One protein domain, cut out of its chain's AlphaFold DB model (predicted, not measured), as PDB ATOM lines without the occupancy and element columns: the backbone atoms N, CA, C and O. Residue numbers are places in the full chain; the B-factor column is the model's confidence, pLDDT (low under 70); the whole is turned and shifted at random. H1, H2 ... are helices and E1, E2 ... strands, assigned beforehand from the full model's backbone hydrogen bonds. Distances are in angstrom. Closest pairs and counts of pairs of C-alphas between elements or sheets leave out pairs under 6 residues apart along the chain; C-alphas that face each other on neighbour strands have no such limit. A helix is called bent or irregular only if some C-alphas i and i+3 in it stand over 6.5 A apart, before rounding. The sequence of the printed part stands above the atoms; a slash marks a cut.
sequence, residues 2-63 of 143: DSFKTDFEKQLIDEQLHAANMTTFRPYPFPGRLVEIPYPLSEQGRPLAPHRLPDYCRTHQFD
ATOM      1  N   ASP A   2     -19.375  34.880 -16.862       51.69
ATOM      2  CA  ASP A   2     -20.789  34.519 -17.099       51.69
ATOM      3  C   ASP A   2     -21.113  34.202 -18.564       51.69
ATOM      4  O   ASP A   2     -22.082  33.500 -18.827       51.69
ATOM      5  N   SER A   3     -20.264  34.628 -19.510       51.91
ATOM      6  CA  SER A   3     -20.520  34.474 -20.953       51.91
ATOM      7  C   SER A   3     -20.721  33.013 -21.384       51.91
ATOM      8  O   SER A   3     -21.608  32.725 -22.177       51.91
ATOM      9  N   PHE A   4     -19.963  32.073 -20.804       53.56
ATOM     10  CA  PHE A   4     -20.032  30.649 -21.161       53.56
ATOM     11  C   PHE A   4     -21.342  29.960 -20.747       53.56
ATOM     12  O   PHE A   4     -21.712  28.951 -21.343       53.56
ATOM     13  N   LYS A   5     -22.041  30.464 -19.719       56.38
ATOM     14  CA  LYS A   5     -23.316  29.877 -19.270       56.38
ATOM     15  C   LYS A   5     -24.454  30.264 -20.213       56.38
ATOM     16  O   LYS A   5     -25.258  29.407 -20.562       56.38
ATOM     17  N   THR A   6     -24.465  31.520 -20.657       61.72
ATOM     18  CA  THR A   6     -25.438  32.041 -21.625       61.72
ATOM     19  C   THR A   6     -25.351  31.347 -22.980       61.72
ATOM     20  O   THR A   6     -26.386  31.097 -23.589       61.72
ATOM     21  N   ASP A   7     -24.148  30.980 -23.428       75.31
ATOM     22  CA  ASP A   7     -23.976  30.327 -24.731       75.31
ATOM     23  C   ASP A   7     -24.475  28.872 -24.718       75.31
ATOM     24  O   ASP A   7     -25.132  28.438 -25.661       75.31
ATOM     25  N   PHE A   8     -24.231  28.134 -23.630       75.19
ATOM     26  CA  PHE A   8     -24.682  26.745 -23.486       75.19
ATOM     27  C   PHE A   8     -26.202  26.625 -23.316       75.19
ATOM     28  O   PHE A   8     -26.838  25.799 -23.962       75.19
ATOM     29  N   GLU A   9     -26.800  27.452 -22.456       71.00
ATOM     30  CA  GLU A   9     -28.254  27.456 -22.260       71.00
ATOM     31  C   GLU A   9     -28.985  27.812 -23.558       71.00
ATOM     32  O   GLU A   9     -29.966  27.165 -23.918       71.00
ATOM     33  N   LYS A  10     -28.455  28.780 -24.315       77.81
ATOM     34  CA  LYS A  10     -28.986  29.146 -25.627       77.81
ATOM     35  C   LYS A  10     -28.901  27.993 -26.628       77.81
ATOM     36  O   LYS A  10     -29.876  27.746 -27.325       77.81
ATOM     37  N   GLN A  11     -27.783  27.263 -26.661       80.50
ATOM     38  CA  GLN A  11     -27.641  26.071 -27.505       80.50
ATOM     39  C   GLN A  11     -28.686  25.004 -27.168       80.50
ATOM     40  O   GLN A  11     -29.324  24.488 -28.078       80.50
ATOM     41  N   LEU A  12     -28.924  24.720 -25.884       74.31
ATOM     42  CA  LEU A  12     -29.952  23.755 -25.475       74.31
ATOM     43  C   LEU A  12     -31.363  24.203 -25.868       74.31
ATOM     44  O   LEU A  12     -32.160  23.386 -26.322       74.31
ATOM     45  N   ILE A  13     -31.683  25.488 -25.701       75.00
ATOM     46  CA  ILE A  13     -32.982  26.032 -26.109       75.00
ATOM     47  C   ILE A  13     -33.147  25.911 -27.625       75.00
ATOM     48  O   ILE A  13     -34.192  25.456 -28.087       75.00
ATOM     49  N   ASP A  14     -32.120  26.263 -28.396       80.12
ATOM     50  CA  ASP A  14     -32.141  26.136 -29.850       80.12
ATOM     51  C   ASP A  14     -32.299  24.661 -30.265       80.12
ATOM     52  O   ASP A  14     -33.144  24.358 -31.104       80.12
ATOM     53  N   GLU A  15     -31.580  23.721 -29.646       79.12
ATOM     54  CA  GLU A  15     -31.755  22.281 -29.891       79.12
ATOM     55  C   GLU A  15     -33.188  21.814 -29.586       79.12
ATOM     56  O   GLU A  15     -33.788  21.098 -30.390       79.12
ATOM     57  N   GLN A  16     -33.770  22.248 -28.464       74.81
ATOM     58  CA  GLN A  16     -35.130  21.874 -28.073       74.81
ATOM     59  C   GLN A  16     -36.183  22.442 -29.029       74.81
ATOM     60  O   GLN A  16     -37.139  21.747 -29.366       74.81
ATOM     61  N   LEU A  17     -36.010  23.686 -29.488       75.44
ATOM     62  CA  LEU A  17     -36.919  24.333 -30.438       75.44
ATOM     63  C   LEU A  17     -36.946  23.631 -31.802       75.44
ATOM     64  O   LEU A  17     -37.965  23.681 -32.488       75.44
ATOM     65  N   HIS A  18     -35.847  22.982 -32.191       76.94
ATOM     66  CA  HIS A  18     -35.739  22.250 -33.456       76.94
ATOM     67  C   HIS A  18     -36.009  20.744 -33.314       76.94
ATOM     68  O   HIS A  18     -36.037  20.032 -34.321       76.94
ATOM     69  N   ALA A  19     -36.221  20.239 -32.097       73.44
ATOM     70  CA  ALA A  19     -36.535  18.837 -31.872       73.44
ATOM     71  C   ALA A  19     -37.969  18.526 -32.332       73.44
ATOM     72  O   ALA A  19     -38.940  19.100 -31.847       73.44
ATOM     73  N   ALA A  20     -38.112  17.565 -33.248       69.88
ATOM     74  CA  ALA A  20     -39.419  17.054 -33.676       69.88
ATOM     75  C   ALA A  20     -40.045  16.076 -32.660       69.88
ATOM     76  O   ALA A  20     -41.202  15.685 -32.806       69.88
ATOM     77  N   ASN A  21     -39.272  15.676 -31.645       68.50
ATOM     78  CA  ASN A  21     -39.606  14.641 -30.677       68.50
ATOM     79  C   ASN A  21     -39.554  15.175 -29.243       68.50
ATOM     80  O   ASN A  21     -38.892  16.171 -28.944       68.50
ATOM     81  N   MET A  22     -40.217  14.461 -28.331       71.69
ATOM     82  CA  MET A  22     -40.101  14.723 -26.900       71.69
ATOM     83  C   MET A  22     -38.661  14.449 -26.447       71.69
ATOM     84  O   MET A  22     -38.148  13.339 -26.596       71.69
ATOM     85  N   THR A  23     -38.008  15.466 -25.893       72.88
ATOM     86  CA  THR A  23     -36.630  15.398 -25.402       72.88
ATOM     87  C   THR A  23     -36.591  15.582 -23.887       72.88
ATOM     88  O   THR A  23     -37.440  16.247 -23.298       72.88
ATOM     89  N   THR A  24     -35.607  14.966 -23.237       74.12
ATOM     90  CA  THR A  24     -35.257  15.191 -21.829       74.12
ATOM     91  C   THR A  24     -33.809  15.644 -21.720       74.12
ATOM     92  O   THR A  24     -33.002  15.426 -22.625       74.12
ATOM     93  N   PHE A  25     -33.461  16.291 -20.614       72.81
ATOM     94  CA  PHE A  25     -32.114  16.790 -20.384       72.81
ATOM     95  C   PHE A  25     -31.281  15.774 -19.604       72.81
ATOM     96  O   PHE A  25     -31.618  15.402 -18.478       72.81
ATOM     97  N   ARG A  26     -30.149  15.355 -20.178       69.06
ATOM     98  CA  ARG A  26     -29.163  14.515 -19.499       69.06
ATOM     99  C   ARG A  26     -27.986  15.384 -19.032       69.06
ATOM    100  O   ARG A  26     -27.187  15.808 -19.868       69.06
ATOM    101  N   PRO A  27     -27.826  15.623 -17.717       63.22
ATOM    102  CA  PRO A  27     -26.816  16.549 -17.195       63.22
ATOM    103  C   PRO A  27     -25.374  16.035 -17.286       63.22
ATOM    104  O   PRO A  27     -24.449  16.840 -17.215       63.22
ATOM    105  N   TYR A  28     -25.173  14.720 -17.429       56.84
ATOM    106  CA  TYR A  28     -23.847  14.104 -17.496       56.84
ATOM    107  C   TYR A  28     -23.699  13.149 -18.689       56.84
ATOM    108  O   TYR A  28     -24.658  12.442 -19.031       56.84
ATOM    109  N   PRO A  29     -22.489  13.063 -19.276       59.91
ATOM    110  CA  PRO A  29     -21.272  13.830 -18.941       59.91
ATOM    111  C   PRO A  29     -21.395  15.328 -19.284       59.91
ATOM    112  O   PRO A  29     -22.282  15.694 -20.042       59.91
ATOM    113  N   PHE A  30     -20.547  16.194 -18.708       60.22
ATOM    114  CA  PHE A  30     -20.513  17.614 -19.094       60.22
ATOM    115  C   PHE A  30     -19.765  17.802 -20.429       60.22
ATOM    116  O   PHE A  30     -18.698  17.203 -20.584       60.22
ATOM    117  N   PRO A  31     -20.248  18.671 -21.342       68.38
ATOM    118  CA  PRO A  31     -21.500  19.436 -21.268       68.38
ATOM    119  C   PRO A  31     -22.744  18.541 -21.388       68.38
ATOM    120  O   PRO A  31     -22.746  17.589 -22.164       68.38
ATOM    121  N   GLY A  32     -23.781  18.840 -20.593       67.38
ATOM    122  CA  GLY A  32     -25.044  18.099 -20.636       67.38
ATOM    123  C   GLY A  32     -25.695  18.182 -22.019       67.38
ATOM    124  O   GLY A  32     -25.421  19.109 -22.776       67.38
ATOM    125  N   ARG A  33     -26.553  17.219 -22.350       77.44
ATOM    126  CA  ARG A  33     -27.156  17.092 -23.686       77.44
ATOM    127  C   ARG A  33     -28.651  16.829 -23.611       77.44
ATOM    128  O   ARG A  33     -29.103  16.153 -22.683       77.44
ATOM    129  N   LEU A  34     -29.400  17.296 -24.607       76.56
ATOM    130  CA  LEU A  34     -30.749  16.794 -24.839       76.56
ATOM    131  C   LEU A  34     -30.677  15.365 -25.377       76.56
ATOM    132  O   LEU A  34     -29.807  15.013 -26.174       76.56
ATOM    133  N   VAL A  35     -31.576  14.519 -24.897       77.94
ATOM    134  CA  VAL A  35     -31.747  13.151 -25.380       77.94
ATOM    135  C   VAL A  35     -33.215  12.927 -25.695       77.94
ATOM    136  O   VAL A  35     -34.090  13.357 -24.946       77.94
ATOM    137  N   GLU A  36     -33.498  12.274 -26.815       76.81
ATOM    138  CA  GLU A  36     -34.867  11.919 -27.179       76.81
ATOM    139  C   GLU A  36     -35.401  10.842 -26.236       76.81
ATOM    140  O   GLU A  36     -34.698   9.883 -25.904       76.81
ATOM    141  N   ILE A  37     -36.648  11.005 -25.799       74.19
ATOM    142  CA  ILE A  37     -37.358   9.973 -25.054       74.19
ATOM    143  C   ILE A  37     -38.033   9.067 -26.087       74.19
ATOM    144  O   ILE A  37     -38.954   9.523 -26.773       74.19
ATOM    145  N   PRO A  38     -37.608   7.797 -26.226       77.31
ATOM    146  CA  PRO A  38     -38.222   6.900 -27.188       77.31
ATOM    147  C   PRO A  38     -39.682   6.658 -26.804       77.31
ATOM    148  O   PRO A  38     -39.994   6.286 -25.671       77.31
ATOM    149  N   TYR A  39     -40.586   6.864 -27.762       81.81
ATOM    150  CA  TYR A  39     -41.991   6.545 -27.563       81.81
ATOM    151  C   TYR A  39     -42.188   5.017 -27.603       81.81
ATOM    152  O   TYR A  39     -41.646   4.372 -28.504       81.81
ATOM    153  N   PRO A  40     -42.965   4.421 -26.679       84.50
ATOM    154  CA  PRO A  40     -43.230   2.984 -26.671       84.50
ATOM    155  C   PRO A  40     -43.746   2.444 -28.011       84.50
ATOM    156  O   PRO A  40     -44.753   2.920 -28.548       84.50
ATOM    157  N   LEU A  41     -43.069   1.421 -28.536       85.88
ATOM    158  CA  LEU A  41     -43.433   0.745 -29.781       85.88
ATOM    159  C   LEU A  41     -44.029  -0.638 -29.489       85.88
ATOM    160  O   LEU A  41     -43.663  -1.296 -28.520       85.88
ATOM    161  N   SER A  42     -44.947  -1.091 -30.339       83.38
ATOM    162  CA  SER A  42     -45.441  -2.469 -30.327       83.38
ATOM    163  C   SER A  42     -44.380  -3.447 -30.842       83.38
ATOM    164  O   SER A  42     -43.385  -3.041 -31.441       83.38
ATOM    165  N   GLU A  43     -44.631  -4.753 -30.713       85.56
ATOM    166  CA  GLU A  43     -43.773  -5.815 -31.275       85.56
ATOM    167  C   GLU A  43     -43.543  -5.677 -32.793       85.56
ATOM    168  O   GLU A  43     -42.546  -6.145 -33.330       85.56
ATOM    169  N   GLN A  44     -44.459  -5.007 -33.498       89.00
ATOM    170  CA  GLN A  44     -44.370  -4.722 -34.932       89.00
ATOM    171  C   GLN A  44     -43.681  -3.377 -35.233       89.00
ATOM    172  O   GLN A  44     -43.743  -2.903 -36.366       89.00
ATOM    173  N   GLY A  45     -43.088  -2.723 -34.229       84.75
ATOM    174  CA  GLY A  45     -42.401  -1.438 -34.361       84.75
ATOM    175  C   GLY A  45     -43.326  -0.236 -34.568       84.75
ATOM    176  O   GLY A  45     -42.874   0.803 -35.044       84.75
ATOM    177  N   ARG A  46     -44.627  -0.350 -34.257       87.56
ATOM    178  CA  ARG A  46     -45.589   0.756 -34.417       87.56
ATOM    179  C   ARG A  46     -45.754   1.541 -33.115       87.56
ATOM    180  O   ARG A  46     -45.830   0.902 -32.069       87.56
ATOM    181  N   PRO A  47     -45.894   2.878 -33.153       86.75
ATOM    182  CA  PRO A  47     -46.206   3.658 -31.958       86.75
ATOM    183  C   PRO A  47     -47.467   3.139 -31.268       86.75
ATOM    184  O   PRO A  47     -48.488   2.889 -31.918       86.75
ATOM    185  N   LEU A  48     -47.398   2.960 -29.952       86.25
ATOM    186  CA  LEU A  48     -48.561   2.565 -29.169       86.25
ATOM    187  C   LEU A  48     -49.544   3.729 -29.024       86.25
ATOM    188  O   LEU A  48     -49.173   4.887 -28.907       86.25
ATOM    189  N   ALA A  49     -50.840   3.441 -29.038       87.88
ATOM    190  CA  ALA A  49     -51.821   4.484 -28.759       87.88
ATOM    191  C   ALA A  49     -51.792   4.851 -27.258       87.88
ATOM    192  O   ALA A  49     -51.593   3.949 -26.439       87.88
ATOM    193  N   PRO A  50     -52.081   6.112 -26.865       88.75
ATOM    194  CA  PRO A  50     -52.016   6.551 -25.466       88.75
ATOM    195  C   PRO A  50     -52.787   5.665 -24.478       88.75
ATOM    196  O   PRO A  50     -52.290   5.346 -23.404       88.75
ATOM    197  N   HIS A  51     -53.971   5.180 -24.866       88.75
ATOM    198  CA  HIS A  51     -54.795   4.304 -24.026       88.75
ATOM    199  C   HIS A  51     -54.190   2.907 -23.789       88.75
ATOM    200  O   HIS A  51     -54.641   2.202 -22.894       88.75
ATOM    201  N   ARG A  52     -53.183   2.493 -24.573       88.31
ATOM    202  CA  ARG A  52     -52.472   1.210 -24.417       88.31
ATOM    203  C   ARG A  52     -51.198   1.327 -23.581       88.31
ATOM    204  O   ARG A  52     -50.610   0.303 -23.243       88.31
ATOM    205  N   LEU A  53     -50.763   2.547 -23.250       86.38
ATOM    206  CA  LEU A  53     -49.561   2.772 -22.448       86.38
ATOM    207  C   LEU A  53     -49.635   2.125 -21.053       86.38
ATOM    208  O   LEU A  53     -48.635   1.537 -20.656       86.38
ATOM    209  N   PRO A  54     -50.771   2.126 -20.323       88.38
ATOM    210  CA  PRO A  54     -50.840   1.450 -19.025       88.38
ATOM    211  C   PRO A  54     -50.554  -0.056 -19.108       88.38
ATOM    212  O   PRO A  54     -49.814  -0.589 -18.285       88.38
ATOM    213  N   ASP A  55     -51.094  -0.740 -20.120       89.75
ATOM    214  CA  ASP A  55     -50.861  -2.176 -20.321       89.75
ATOM    215  C   ASP A  55     -49.427  -2.461 -20.771       89.75
ATOM    216  O   ASP A  55     -48.803  -3.425 -20.320       89.75
ATOM    217  N   TYR A  56     -48.871  -1.585 -21.612       87.31
ATOM    218  CA  TYR A  56     -47.458  -1.630 -21.970       87.31
ATOM    219  C   TYR A  56     -46.576  -1.516 -20.723       87.31
ATOM    220  O   TYR A  56     -45.730  -2.376 -20.489       87.31
ATOM    221  N   CYS A  57     -46.835  -0.528 -19.864       86.25
ATOM    222  CA  CYS A  57     -46.051  -0.307 -18.654       86.25
ATOM    223  C   CYS A  57     -46.146  -1.458 -17.640       86.25
ATOM    224  O   CYS A  57     -45.235  -1.644 -16.843       86.25
ATOM    225  N   ARG A  58     -47.222  -2.251 -17.662       86.00
ATOM    226  CA  ARG A  58     -47.365  -3.441 -16.802       86.00
ATOM    227  C   ARG A  58     -46.589  -4.655 -17.303       86.00
ATOM    228  O   ARG A  58     -46.294  -5.550 -16.519       86.00
ATOM    229  N   THR A  59     -46.333  -4.718 -18.604       83.88
ATOM    230  CA  THR A  59     -45.736  -5.887 -19.271       83.88
ATOM    231  C   THR A  59     -44.262  -5.695 -19.603       83.88
ATOM    232  O   THR A  59     -43.577  -6.668 -19.904       83.88
ATOM    233  N   HIS A  60     -43.766  -4.461 -19.516       81.62
ATOM    234  CA  HIS A  60     -42.382  -4.111 -19.806       81.62
ATOM    235  C   HIS A  60     -41.636  -3.771 -18.520       81.62
ATOM    236  O   HIS A  60     -42.176  -3.138 -17.612       81.62
ATOM    237  N   GLN A  61     -40.380  -4.201 -18.449       79.25
ATOM    238  CA  GLN A  61     -39.463  -3.775 -17.401       79.25
ATOM    239  C   GLN A  61     -38.823  -2.456 -17.823       79.25
ATOM    240  O   GLN A  61     -38.427  -2.294 -18.977       79.25
ATOM    241  N   PHE A  62     -38.741  -1.522 -16.882       80.62
ATOM    242  CA  PHE A  62     -38.055  -0.251 -17.067       80.62
ATOM    243  C   PHE A  62     -36.822  -0.234 -16.182       80.62
ATOM    244  O   PHE A  62     -36.891  -0.643 -15.019       80.62
ATOM    245  N   ASP A  63     -35.723   0.267 -16.733       81.88
ATOM    246  CA  ASP A  63     -34.511   0.512 -15.962       81.88
ATOM    247  C   ASP A  63     -34.797   1.549 -14.871       81.88
ATOM    248  O   ASP A  63     -35.557   2.507 -15.072       81.88
TER     249      ASP A  63
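Overview. This is residues 2 to 63 of the 143 residues of an uncharacterized protein of Gymnopilus dilepis (UniProt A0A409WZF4). Going along the printed part, you meet a long helix, H1, whose second half runs beside a small two-stranded hairpin of E1 and E2; from there a long link leads away to a short helix, H2, at the other end of the longest axis. Residues 2 to 7, of which 3 to 7 belong to H1, stick out free. The 62 printed residues hold two named helices and two named strands in the order H1, E1, E2, H2, a mixed class with one antiparallel sheet, E1 - E2. The whole is only just extended, close to loose, with a radius of gyration of the C-alphas of 16.1 A, and spans 48 by 23 by 18 A, only just a rod.

Along the chain. Find C-alpha 3 at (-20.520, 34.474, -20.953); from there H1, residues 3 to 18, runs 23.2 A. Next come E1, residues 23 to 26, and E2, residues 33 to 36. H2, residues 50 to 59, runs 15.2 A and ends at C-alpha 59, (-45.736, -5.887, -19.271); it is irregular, but only just, with C-alphas 51 and 54 7.0 A apart.

Arrangement. Look first at the hairpin: E1 and E2 are antiparallel at 141 degrees, with N 24 and O 35 2.8 A apart and N 33 and O 26 2.9 A apart, within hydrogen-bond range. The closest C-alphas of H1 and E2 are those of Leu 12 and Leu 34, 7.0 A apart. H2 is apart from H1 and E1. In H1 every O i to N i+4 pair is within hydrogen-bond range; in H2 4 of 6 are.

Size, cuts and confidence. The C-alphas of Asp 2 and Gln 44, the two farthest apart, are 49.1 A apart. The printed part has no cut, and the link from E2 to H2, 13 residues, is long. The pLDDT is under 70 at residues 2 to 6, 20 to 21 and 26 to 32.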